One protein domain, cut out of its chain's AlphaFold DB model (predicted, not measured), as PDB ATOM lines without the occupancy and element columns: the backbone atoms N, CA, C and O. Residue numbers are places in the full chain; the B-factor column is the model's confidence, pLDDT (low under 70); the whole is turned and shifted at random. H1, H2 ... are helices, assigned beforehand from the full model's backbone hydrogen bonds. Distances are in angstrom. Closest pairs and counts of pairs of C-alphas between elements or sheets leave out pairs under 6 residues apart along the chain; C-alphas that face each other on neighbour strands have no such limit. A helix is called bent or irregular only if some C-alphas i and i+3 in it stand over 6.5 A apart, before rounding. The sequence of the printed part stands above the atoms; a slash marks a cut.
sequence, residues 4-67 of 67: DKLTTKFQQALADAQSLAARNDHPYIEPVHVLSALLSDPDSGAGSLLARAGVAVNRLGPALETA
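This is residues 4 to 67 of the 67 residues of the protein "Clp R domain-containing protein" of Methylobacterium radiotolerans (UniProt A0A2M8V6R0). Four helices make a flat array in which H2 lies in the middle, with H1 packed crosswise on one side of it and H4 on the other. H3 is off at the far end of H2, where it makes a corner, and the chain then folds back through H4, whose last residues come up to the start of H2; H2, H3 and H4 thus outline a loose triangle. The printed part has 64 residues with four named helices, in the order H1, H2, H3, H4, and no named strand; the class is all helix. The whole is compact, with a radius of gyration of the C-alphas of 11.9 A, and spans 32 by 30 by 15 A.

The printed part begins at Asp 4. H1, the longest helix, takes residues 8 to 23, from C-alpha 8 at (-51.986, 71.689, 22.836), and is 22.8 A long from first to last C-alpha. H2 takes residues 31 to 40, from C-alpha 31 at (-66.889, 60.839, 21.406), and is 14.2 A long. H3, residues 46 to 52, is 9.9 A long. H4 takes residues 57 to 65 and is 13.7 A long, ending with C-alpha 65 at (-66.133, 54.470, 10.230). H4 is irregular, but only just: C-alphas 58 and 61 are 6.6 A apart, and its line is a rough one.

H2 is the hub, touching the three other helices. H1 touches H2 with 15 pairs of C-alphas within 8 A, the closest being those of Ala 17 and His 33, 4.7 A apart. Their lines stand at a steep tilt of 65 degrees, opposite ways. H2 and H4 touch, with the closest C-alphas those of Val 32 and Leu 64, 6.5 A apart. They run opposite ways at a steep tilt of 52 degrees. H2 and H3 touch only at the corner by their link, the closest C-alphas being those of Leu 39 and Gly 47, 5.7 A apart. They stand about perpendicular, at 87 degrees. H3 and H4 only just touch, and only at the corner by their link, with 3 pairs of C-alphas within 8 A; the closest are those of Ala 51 and Val 57, 6.1 A apart. H3 and H4 run opposite ways at a steep tilt of 45 degrees. H1 is apart from H3 and from H4. In H1, H2 and H3 every O i to N i+4 pair is within hydrogen-bond range, and in H4 3 of 5 are.

The outline is flat, and the two C-alphas farthest apart, those of Asp 25 and Arg 52, are 33.1 A from each other. The C-alphas of Asp 4 and Ala 67, the chain's last residue, are 29.1 A apart. The printed part has no cut. The links from H2 to H3 and from H3 to H4 are tight, the link from H1 to H2 is short, and no link is long. The mean pLDDT of the printed part is 95.3, and no printed residue is under 70.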
ATOM      1  N   ASP A   4     -58.663  76.512  26.536       94.38
ATOM      2  CA  ASP A   4     -57.354  77.054  26.922       94.38
ATOM      3  C   ASP A   4     -56.615  76.231  27.990       94.38
ATOM      4  O   ASP A   4     -55.407  76.382  28.165       94.38
ATOM      5  N   LYS A   5     -57.331  75.380  28.734       96.94
ATOM      6  CA  LYS A   5     -56.765  74.530  29.794       96.94
ATOM      7  C   LYS A   5     -56.491  73.097  29.369       96.94
ATOM      8  O   LYS A   5     -56.000  72.315  30.180       96.94
ATOM      9  N   LEU A   6     -56.785  72.753  28.123       96.75
ATOM     10  CA  LEU A   6     -56.407  71.472  27.547       96.75
ATOM     11  C   LEU A   6     -54.962  71.532  27.046       96.75
ATOM     12  O   LEU A   6     -54.438  72.608  26.760       96.75
ATOM     13  N   THR A   7     -54.314  70.380  26.914       95.50
ATOM     14  CA  THR A   7     -52.986  70.309  26.293       95.50
ATOM     15  C   THR A   7     -53.077  70.705  24.820       95.50
ATOM     16  O   THR A   7     -54.078  70.421  24.166       95.50
ATOM     17  N   THR A   8     -52.023  71.305  24.262       95.25
ATOM     18  CA  THR A   8     -51.986  71.689  22.836       95.25
ATOM     19  C   THR A   8     -52.288  70.504  21.914       95.25
ATOM     20  O   THR A   8     -53.033  70.636  20.948       95.25
ATOM     21  N   LYS A   9     -51.777  69.317  22.260       94.62
ATOM     22  CA  LYS A   9     -52.019  68.068  21.526       94.62
ATOM     23  C   LYS A   9     -53.507  67.695  21.516       94.62
ATOM     24  O   LYS A   9     -54.055  67.366  20.472       94.62
ATOM     25  N   PHE A  10     -54.185  67.792  22.662       95.75
ATOM     26  CA  PHE A  10     -55.610  67.471  22.737       95.75
ATOM     27  C   PHE A  10     -56.497  68.551  22.102       95.75
ATOM     28  O   PHE A  10     -57.533  68.231  21.527       95.75
ATOM     29  N   GLN A  11     -56.078  69.819  22.142       97.06
ATOM     30  CA  GLN A  11     -56.732  70.890  21.388       97.06
ATOM     31  C   GLN A  11     -56.711  70.600  19.878       97.06
ATOM     32  O   GLN A  11     -57.747  70.723  19.230       97.06
ATOM     33  N   GLN A  12     -55.573  70.142  19.341       96.88
ATOM     34  CA  GLN A  12     -55.469  69.702  17.946       96.88
ATOM     35  C   GLN A  12     -56.406  68.519  17.660       96.88
ATOM     36  O   GLN A  12     -57.200  68.587  16.728       96.88
ATOM     37  N   ALA A  13     -56.401  67.489  18.514       97.81
ATOM     38  CA  ALA A  13     -57.286  66.334  18.349       97.81
ATOM     39  C   ALA A  13     -58.780  66.719  18.338       97.81
ATOM     40  O   ALA A  13     -59.561  66.141  17.587       97.81
ATOM     41  N   LEU A  14     -59.196  67.714  19.133       97.56
ATOM     42  CA  LEU A  14     -60.568  68.233  19.102       97.56
ATOM     43  C   LEU A  14     -60.891  68.986  17.803       97.56
ATOM     44  O   LEU A  14     -62.012  68.867  17.308       97.56
ATOM     45  N   ALA A  15     -59.937  69.729  17.237       97.62
ATOM     46  CA  ALA A  15     -60.110  70.383  15.939       97.62
ATOM     47  C   ALA A  15     -60.222  69.356  14.793       97.62
ATOM     48  O   ALA A  15     -61.076  69.480  13.908       97.62
ATOM     49  N   ASP A  16     -59.421  68.291  14.849       98.06
ATOM     50  CA  ASP A  16     -59.475  67.191  13.884       98.06
ATOM     51  C   ASP A  16     -60.797  66.411  14.012       98.06
ATOM     52  O   ASP A  16     -61.436  66.091  13.006       98.06
ATOM     53  N   ALA A  17     -61.270  66.184  15.242       98.06
ATOM     54  CA  ALA A  17     -62.571  65.578  15.523       98.06
ATOM     55  C   ALA A  17     -63.738  66.425  14.992       98.06
ATOM     56  O   ALA A  17     -64.679  65.884  14.414       98.06
ATOM     57  N   GLN A  18     -63.667  67.752  15.127       98.06
ATOM     58  CA  GLN A  18     -64.656  68.656  14.536       98.06
ATOM     59  C   GLN A  18     -64.691  68.536  13.009       98.06
ATOM     60  O   GLN A  18     -65.765  68.486  12.415       98.06
ATOM     61  N   SER A  19     -63.519  68.437  12.379       97.88
ATOM     62  CA  SER A  19     -63.406  68.232  10.932       97.88
ATOM     63  C   SER A  19     -63.951  66.867  10.496       97.88
ATOM     64  O   SER A  19     -64.500  66.742   9.405       97.88
ATOM     65  N   LEU A  20     -63.813  65.824  11.323       97.00
ATOM     66  CA  LEU A  20     -64.435  64.516  11.082       97.00
ATOM     67  C   LEU A  20     -65.963  64.585  11.172       97.00
ATOM     68  O   LEU A  20     -66.624  64.089  10.266       97.00
ATOM     69  N   ALA A  21     -66.513  65.229  12.203       97.44
ATOM     70  CA  ALA A  21     -67.960  65.394  12.345       97.44
ATOM     71  C   ALA A  21     -68.553  66.168  11.158       97.44
ATOM     72  O   ALA A  21     -69.490  65.701  10.518       97.44
ATOM     73  N   ALA A  22     -67.933  67.295  10.786       97.44
ATOM     74  CA  ALA A  22     -68.379  68.108   9.657       97.44
ATOM     75  C   ALA A  22     -68.328  67.356   8.316       97.44
ATOM     76  O   ALA A  22     -69.220  67.521   7.493       97.44
ATOM     77  N   ARG A  23     -67.306  66.517   8.093       95.88
ATOM     78  CA  ARG A  23     -67.192  65.697   6.871       95.88
ATOM     79  C   ARG A  23     -68.270  64.621   6.748       95.88
ATOM     80  O   ARG A  23     -68.532  64.195   5.631       95.88
ATOM     81  N   ASN A  24     -68.845  64.184   7.865       95.12
ATOM     82  CA  ASN A  24     -69.907  63.178   7.905       95.12
ATOM     83  C   ASN A  24     -71.290  63.806   8.152       95.12
ATOM     84  O   ASN A  24     -72.219  63.104   8.531       95.12
ATOM     85  N   ASP A  25     -71.427  65.128   7.980       96.69
ATOM     86  CA  ASP A  25     -72.671  65.871   8.226       96.69
ATOM     87  C   ASP A  25     -73.244  65.681   9.649       96.69
ATOM     88  O   ASP A  25     -74.441  65.848   9.896       96.69
ATOM     89  N   HIS A  26     -72.381  65.374  10.622       95.81
ATOM     90  CA  HIS A  26     -72.762  65.255  12.022       95.81
ATOM     91  C   HIS A  26     -72.790  66.648  12.675       95.81
ATOM     92  O   HIS A  26     -71.753  67.317  12.756       95.81
ATOM     93  N   PRO A  27     -73.948  67.114  13.186       96.44
ATOM     94  CA  PRO A  27     -74.095  68.475  13.711       96.44
ATOM     95  C   PRO A  27     -73.348  68.702  15.032       96.44
ATOM     96  O   PRO A  27     -73.169  69.846  15.457       96.44
ATOM     97  N   TYR A  28     -72.911  67.625  15.689       97.00
ATOM     98  CA  TYR A  28     -72.215  67.660  16.965       97.00
ATOM     99  C   TYR A  28     -70.949  66.812  16.925       97.00
ATOM    100  O   TYR A  28     -70.878  65.775  16.268       97.00
ATOM    101  N   ILE A  29     -69.955  67.233  17.705       97.12
ATOM    102  CA  ILE A  29     -68.792  66.397  17.985       97.12
ATOM    103  C   ILE A  29     -69.209  65.341  19.001       97.12
ATOM    104  O   ILE A  29     -69.432  65.637  20.174       97.12
ATOM    105  N   GLU A  30     -69.271  64.101  18.544       96.31
ATOM    106  CA  GLU A  30     -69.461  62.935  19.407       96.31
ATOM    107  C   GLU A  30     -68.130  62.290  19.832       96.31
ATOM    108  O   GLU A  30     -67.118  62.466  19.143       96.31
ATOM    109  N   PRO A  31     -68.104  61.501  20.927       96.31
ATOM    110  CA  PRO A  31     -66.889  60.839  21.406       96.31
ATOM    111  C   PRO A  31     -66.171  59.984  20.355       96.31
ATOM    112  O   PRO A  31     -64.944  59.900  20.385       96.31
ATOM    113  N   VAL A  32     -66.909  59.392  19.408       96.81
ATOM    114  CA  VAL A  32     -66.340  58.587  18.314       96.81
ATOM    115  C   VAL A  32     -65.412  59.404  17.416       96.81
ATOM    116  O   VAL A  32     -64.339  58.927  17.059       96.81
ATOM    117  N   HIS A  33     -65.727  60.675  17.156       97.69
ATOM    118  CA  HIS A  33     -64.868  61.566  16.374       97.69
ATOM    119  C   HIS A  33     -63.566  61.882  17.106       97.69
ATOM    120  O   HIS A  33     -62.497  61.907  16.500       97.69
ATOM    121  N   VAL A  34     -63.652  62.108  18.421       97.38
ATOM    122  CA  VAL A  34     -62.480  62.382  19.264       97.38
ATOM    123  C   VAL A  34     -61.582  61.154  19.334       97.38
ATOM    124  O   VAL A  34     -60.366  61.274  19.204       97.38
ATOM    125  N   LEU A  35     -62.170  59.966  19.484       97.25
ATOM    126  CA  LEU A  35     -61.425  58.714  19.473       97.25
ATOM    127  C   LEU A  35     -60.756  58.467  18.114       97.25
ATOM    128  O   LEU A  35     -59.568  58.155  18.090       97.25
ATOM    129  N   SER A  36     -61.469  58.666  17.002       97.12
ATOM    130  CA  SER A  36     -60.899  58.562  15.652       97.12
ATOM    131  C   SER A  36     -59.740  59.535  15.442       97.12
ATOM    132  O   SER A  36     -58.694  59.128  14.939       97.12
ATOM    133  N   ALA A  37     -59.869  60.791  15.879       97.38
ATOM    134  CA  ALA A  37     -58.791  61.776  15.783       97.38
ATOM    135  C   ALA A  37     -57.559  61.360  16.606       97.38
ATOM    136  O   ALA A  37     -56.441  61.361  16.097       97.38
ATOM    137  N   LEU A  38     -57.762  60.921  17.852       96.94
ATOM    138  CA  LEU A  38     -56.678  60.445  18.714       96.94
ATOM    139  C   LEU A  38     -55.991  59.193  18.156       96.94
ATOM    140  O   LEU A  38     -54.771  59.089  18.234       96.94
ATOM    141  N   LEU A  39     -56.739  58.240  17.601       96.12
ATOM    142  CA  LEU A  39     -56.171  57.022  17.011       96.12
ATOM    143  C   LEU A  39     -55.448  57.278  15.684       96.12
ATOM    144  O   LEU A  39     -54.552  56.513  15.336       96.12
ATOM    145  N   SER A  40     -55.824  58.338  14.966       94.94
ATOM    146  CA  SER A  40     -55.180  58.736  13.706       94.94
ATOM    147  C   SER A  40     -53.849  59.461  13.924       94.94
ATOM    148  O   SER A  40     -53.009  59.480  13.028       94.94
ATOM    149  N   ASP A  41     -53.645  60.047  15.107       94.94
ATOM    150  CA  ASP A  41     -52.404  60.710  15.502       94.94
ATOM    151  C   ASP A  41     -51.458  59.713  16.206       94.94
ATOM    152  O   ASP A  41     -51.706  59.343  17.361       94.94
ATOM    153  N   PRO A  42     -50.355  59.277  15.563       91.00
ATOM    154  CA  PRO A  42     -49.443  58.281  16.134       91.00
ATOM    155  C   PRO A  42     -48.748  58.763  17.418       91.00
ATOM    156  O   PRO A  42     -48.353  57.948  18.252       91.00
ATOM    157  N   ASP A  43     -48.649  60.077  17.613       93.62
ATOM    158  CA  ASP A  43     -48.011  60.696  18.774       93.62
ATOM    159  C   ASP A  43     -49.004  60.948  19.928       93.62
ATOM    160  O   ASP A  43     -48.620  61.478  20.973       93.62
ATOM    161  N   SER A  44     -50.290  60.606  19.779       94.62
ATOM    162  CA  SER A  44     -51.293  60.797  20.842       94.62
ATOM    163  C   SER A  44     -51.100  59.847  22.029       94.62
ATOM    164  O   SER A  44     -51.573  60.113  23.135       94.62
ATOM    165  N   GLY A  45     -50.455  58.698  21.797       94.06
ATOM    166  CA  GLY A  45     -50.325  57.606  22.763       94.06
ATOM    167  C   GLY A  45     -51.625  56.842  23.056       94.06
ATOM    168  O   GLY A  45     -51.580  55.834  23.766       94.06
ATOM    169  N   ALA A  46     -52.771  57.259  22.501       95.44
ATOM    170  CA  ALA A  46     -54.076  56.655  22.778       95.44
ATOM    171  C   ALA A  46     -54.132  55.183  22.338       95.44
ATOM    172  O   ALA A  46     -54.577  54.327  23.102       95.44
ATOM    173  N   GLY A  47     -53.602  54.872  21.149       96.06
ATOM    174  CA  GLY A  47     -53.516  53.498  20.649       96.06
ATOM    175  C   GLY A  47     -52.706  52.587  21.578       96.06
ATOM    176  O   GLY A  47     -53.165  51.507  21.943       96.06
ATOM    177  N   SER A  48     -51.544  53.049  22.046       96.38
ATOM    178  CA  SER A  48     -50.695  52.296  22.981       96.38
ATOM    179  C   SER A  48     -51.371  52.063  24.334       96.38
ATOM    180  O   SER A  48     -51.253  50.977  24.902       96.38
ATOM    181  N   LEU A  49     -52.100  53.054  24.858       96.75
ATOM    182  CA  LEU A  49     -52.859  52.907  26.104       96.75
ATOM    183  C   LEU A  49     -53.994  51.887  25.962       96.75
ATOM    184  O   LEU A  49     -54.140  51.017  26.818       96.75
ATOM    185  N   LEU A  50     -54.754  51.951  24.867       97.06
ATOM    186  CA  LEU A  50     -55.840  51.010  24.583       97.06
ATOM    187  C   LEU A  50     -55.318  49.583  24.376       97.06
ATOM    188  O   LEU A  50     -55.879  48.642  24.936       97.06
ATOM    189  N   ALA A  51     -54.207  49.419  23.656       97.31
ATOM    190  CA  ALA A  51     -53.555  48.123  23.486       97.31
ATOM    191  C   ALA A  51     -53.123  47.528  24.837       97.31
ATOM    192  O   ALA A  51     -53.379  46.356  25.112       97.31
ATOM    193  N   ARG A  52     -52.539  48.345  25.724       97.94
ATOM    194  CA  ARG A  52     -52.181  47.924  27.091       97.94
ATOM    195  C   ARG A  52     -53.395  47.576  27.950       97.94
ATOM    196  O   ARG A  52     -53.273  46.739  28.837       97.94
ATOM    197  N   ALA A  53     -54.544  48.190  27.686       98.00
ATOM    198  CA  ALA A  53     -55.813  47.866  28.331       98.00
ATOM    199  C   ALA A  53     -56.494  46.607  27.751       98.00
ATOM    200  O   ALA A  53     -57.575  46.241  28.204       98.00
ATOM    201  N   GLY A  54     -55.885  45.934  26.764       97.75
ATOM    202  CA  GLY A  54     -56.417  44.715  26.147       97.75
ATOM    203  C   GLY A  54     -57.413  44.959  25.010       97.75
ATOM    204  O   GLY A  54     -58.067  44.021  24.556       97.75
ATOM    205  N   VAL A  55     -57.542  46.196  24.528       97.75
ATOM    206  CA  VAL A  55     -58.422  46.523  23.402       97.75
ATOM    207  C   VAL A  55     -57.790  46.053  22.092       97.75
ATOM    208  O   VAL A  55     -56.607  46.282  21.835       97.75
ATOM    209  N   ALA A  56     -58.591  45.443  21.217       96.06
ATOM    210  CA  ALA A  56     -58.183  45.102  19.855       96.06
ATOM    211  C   ALA A  56     -58.130  46.364  18.971       96.06
ATOM    212  O   ALA A  56     -59.035  46.615  18.176       96.06
ATOM    213  N   VAL A  57     -57.080  47.180  19.132       94.94
ATOM    214  CA  VAL A  57     -56.940  48.504  18.485       94.94
ATOM    215  C   VAL A  57     -57.057  48.425  16.962       94.94
ATOM    216  O   VAL A  57     -57.675  49.285  16.344       94.94
ATOM    217  N   ASN A  58     -56.551  47.350  16.354       93.56
ATOM    218  CA  ASN A  58     -56.649  47.110  14.913       93.56
ATOM    219  C   ASN A  58     -58.093  46.985  14.394       93.56
ATOM    220  O   ASN A  58     -58.317  47.141  13.199       93.56
ATOM    221  N   ARG A  59     -59.068  46.696  15.264       94.88
ATOM    222  CA  ARG A  59     -60.491  46.632  14.902       94.88
ATOM    223  C   ARG A  59     -61.212  47.968  15.068       94.88
ATOM    224  O   ARG A  59     -62.326  48.097  14.574       94.88
ATOM    225  N   LEU A  60     -60.612  48.939  15.760       94.25
ATOM    226  CA  LEU A  60     -61.278  50.202  16.079       94.25
ATOM    227  C   LEU A  60     -61.465  51.085  14.848       94.25
ATOM    228  O   LEU A  60     -62.543  51.632  14.698       94.25
ATOM    229  N   GLY A  61     -60.470  51.187  13.960       90.44
ATOM    230  CA  GLY A  61     -60.578  52.013  12.747       90.44
ATOM    231  C   GLY A  61     -61.831  51.687  11.922       90.44
ATOM    232  O   GLY A  61     -62.717  52.533  11.837       90.44
ATOM    233  N   PRO A  62     -61.980  50.440  11.430       91.50
ATOM    234  CA  PRO A  62     -63.168  50.041  10.676       91.50
ATOM    235  C   PRO A  62     -64.479  50.186  11.458       91.50
ATOM    236  O   PRO A  62     -65.502  50.539  10.886       91.50
ATOM    237  N   ALA A  63     -64.469  49.921  12.769       92.69
ATOM    238  CA  ALA A  63     -65.670  50.046  13.595       92.69
ATOM    239  C   ALA A  63     -66.124  51.507  13.759       92.69
ATOM    240  O   ALA A  63     -67.322  51.770  13.829       92.69
ATOM    241  N   LEU A  64     -65.176  52.448  13.815       92.69
ATOM    242  CA  LEU A  64     -65.445  53.876  13.979       92.69
ATOM    243  C   LEU A  64     -65.905  54.555  12.686       92.69
ATOM    244  O   LEU A  64     -66.551  55.589  12.762       92.69
ATOM    245  N   GLU A  65     -65.602  53.990  11.517       85.25
ATOM    246  CA  GLU A  65     -66.133  54.470  10.230       85.25
ATOM    247  C   GLU A  65     -67.630  54.174  10.066       85.25
ATOM    248  O   GLU A  65     -68.317  54.843   9.301       85.25
ATOM    249  N   THR A  66     -68.132  53.158  10.770       83.69
ATOM    250  CA  THR A  66     -69.538  52.730  10.720       83.69
ATOM    251  C   THR A  66     -70.388  53.241  11.884       83.69
ATOM    252  O   THR A  66     -71.566  52.890  11.959       83.69
ATOM    253  N   ALA A  67     -69.777  53.973  12.815       72.25
ATOM    254  CA  ALA A  67     -70.415  54.489  14.024       72.25
ATOM    255  C   ALA A  67     -70.982  55.890  13.784       72.25
ATOM    256  O   ALA A  67     -72.129  56.110  14.227       72.25
TER     257      ALA A  67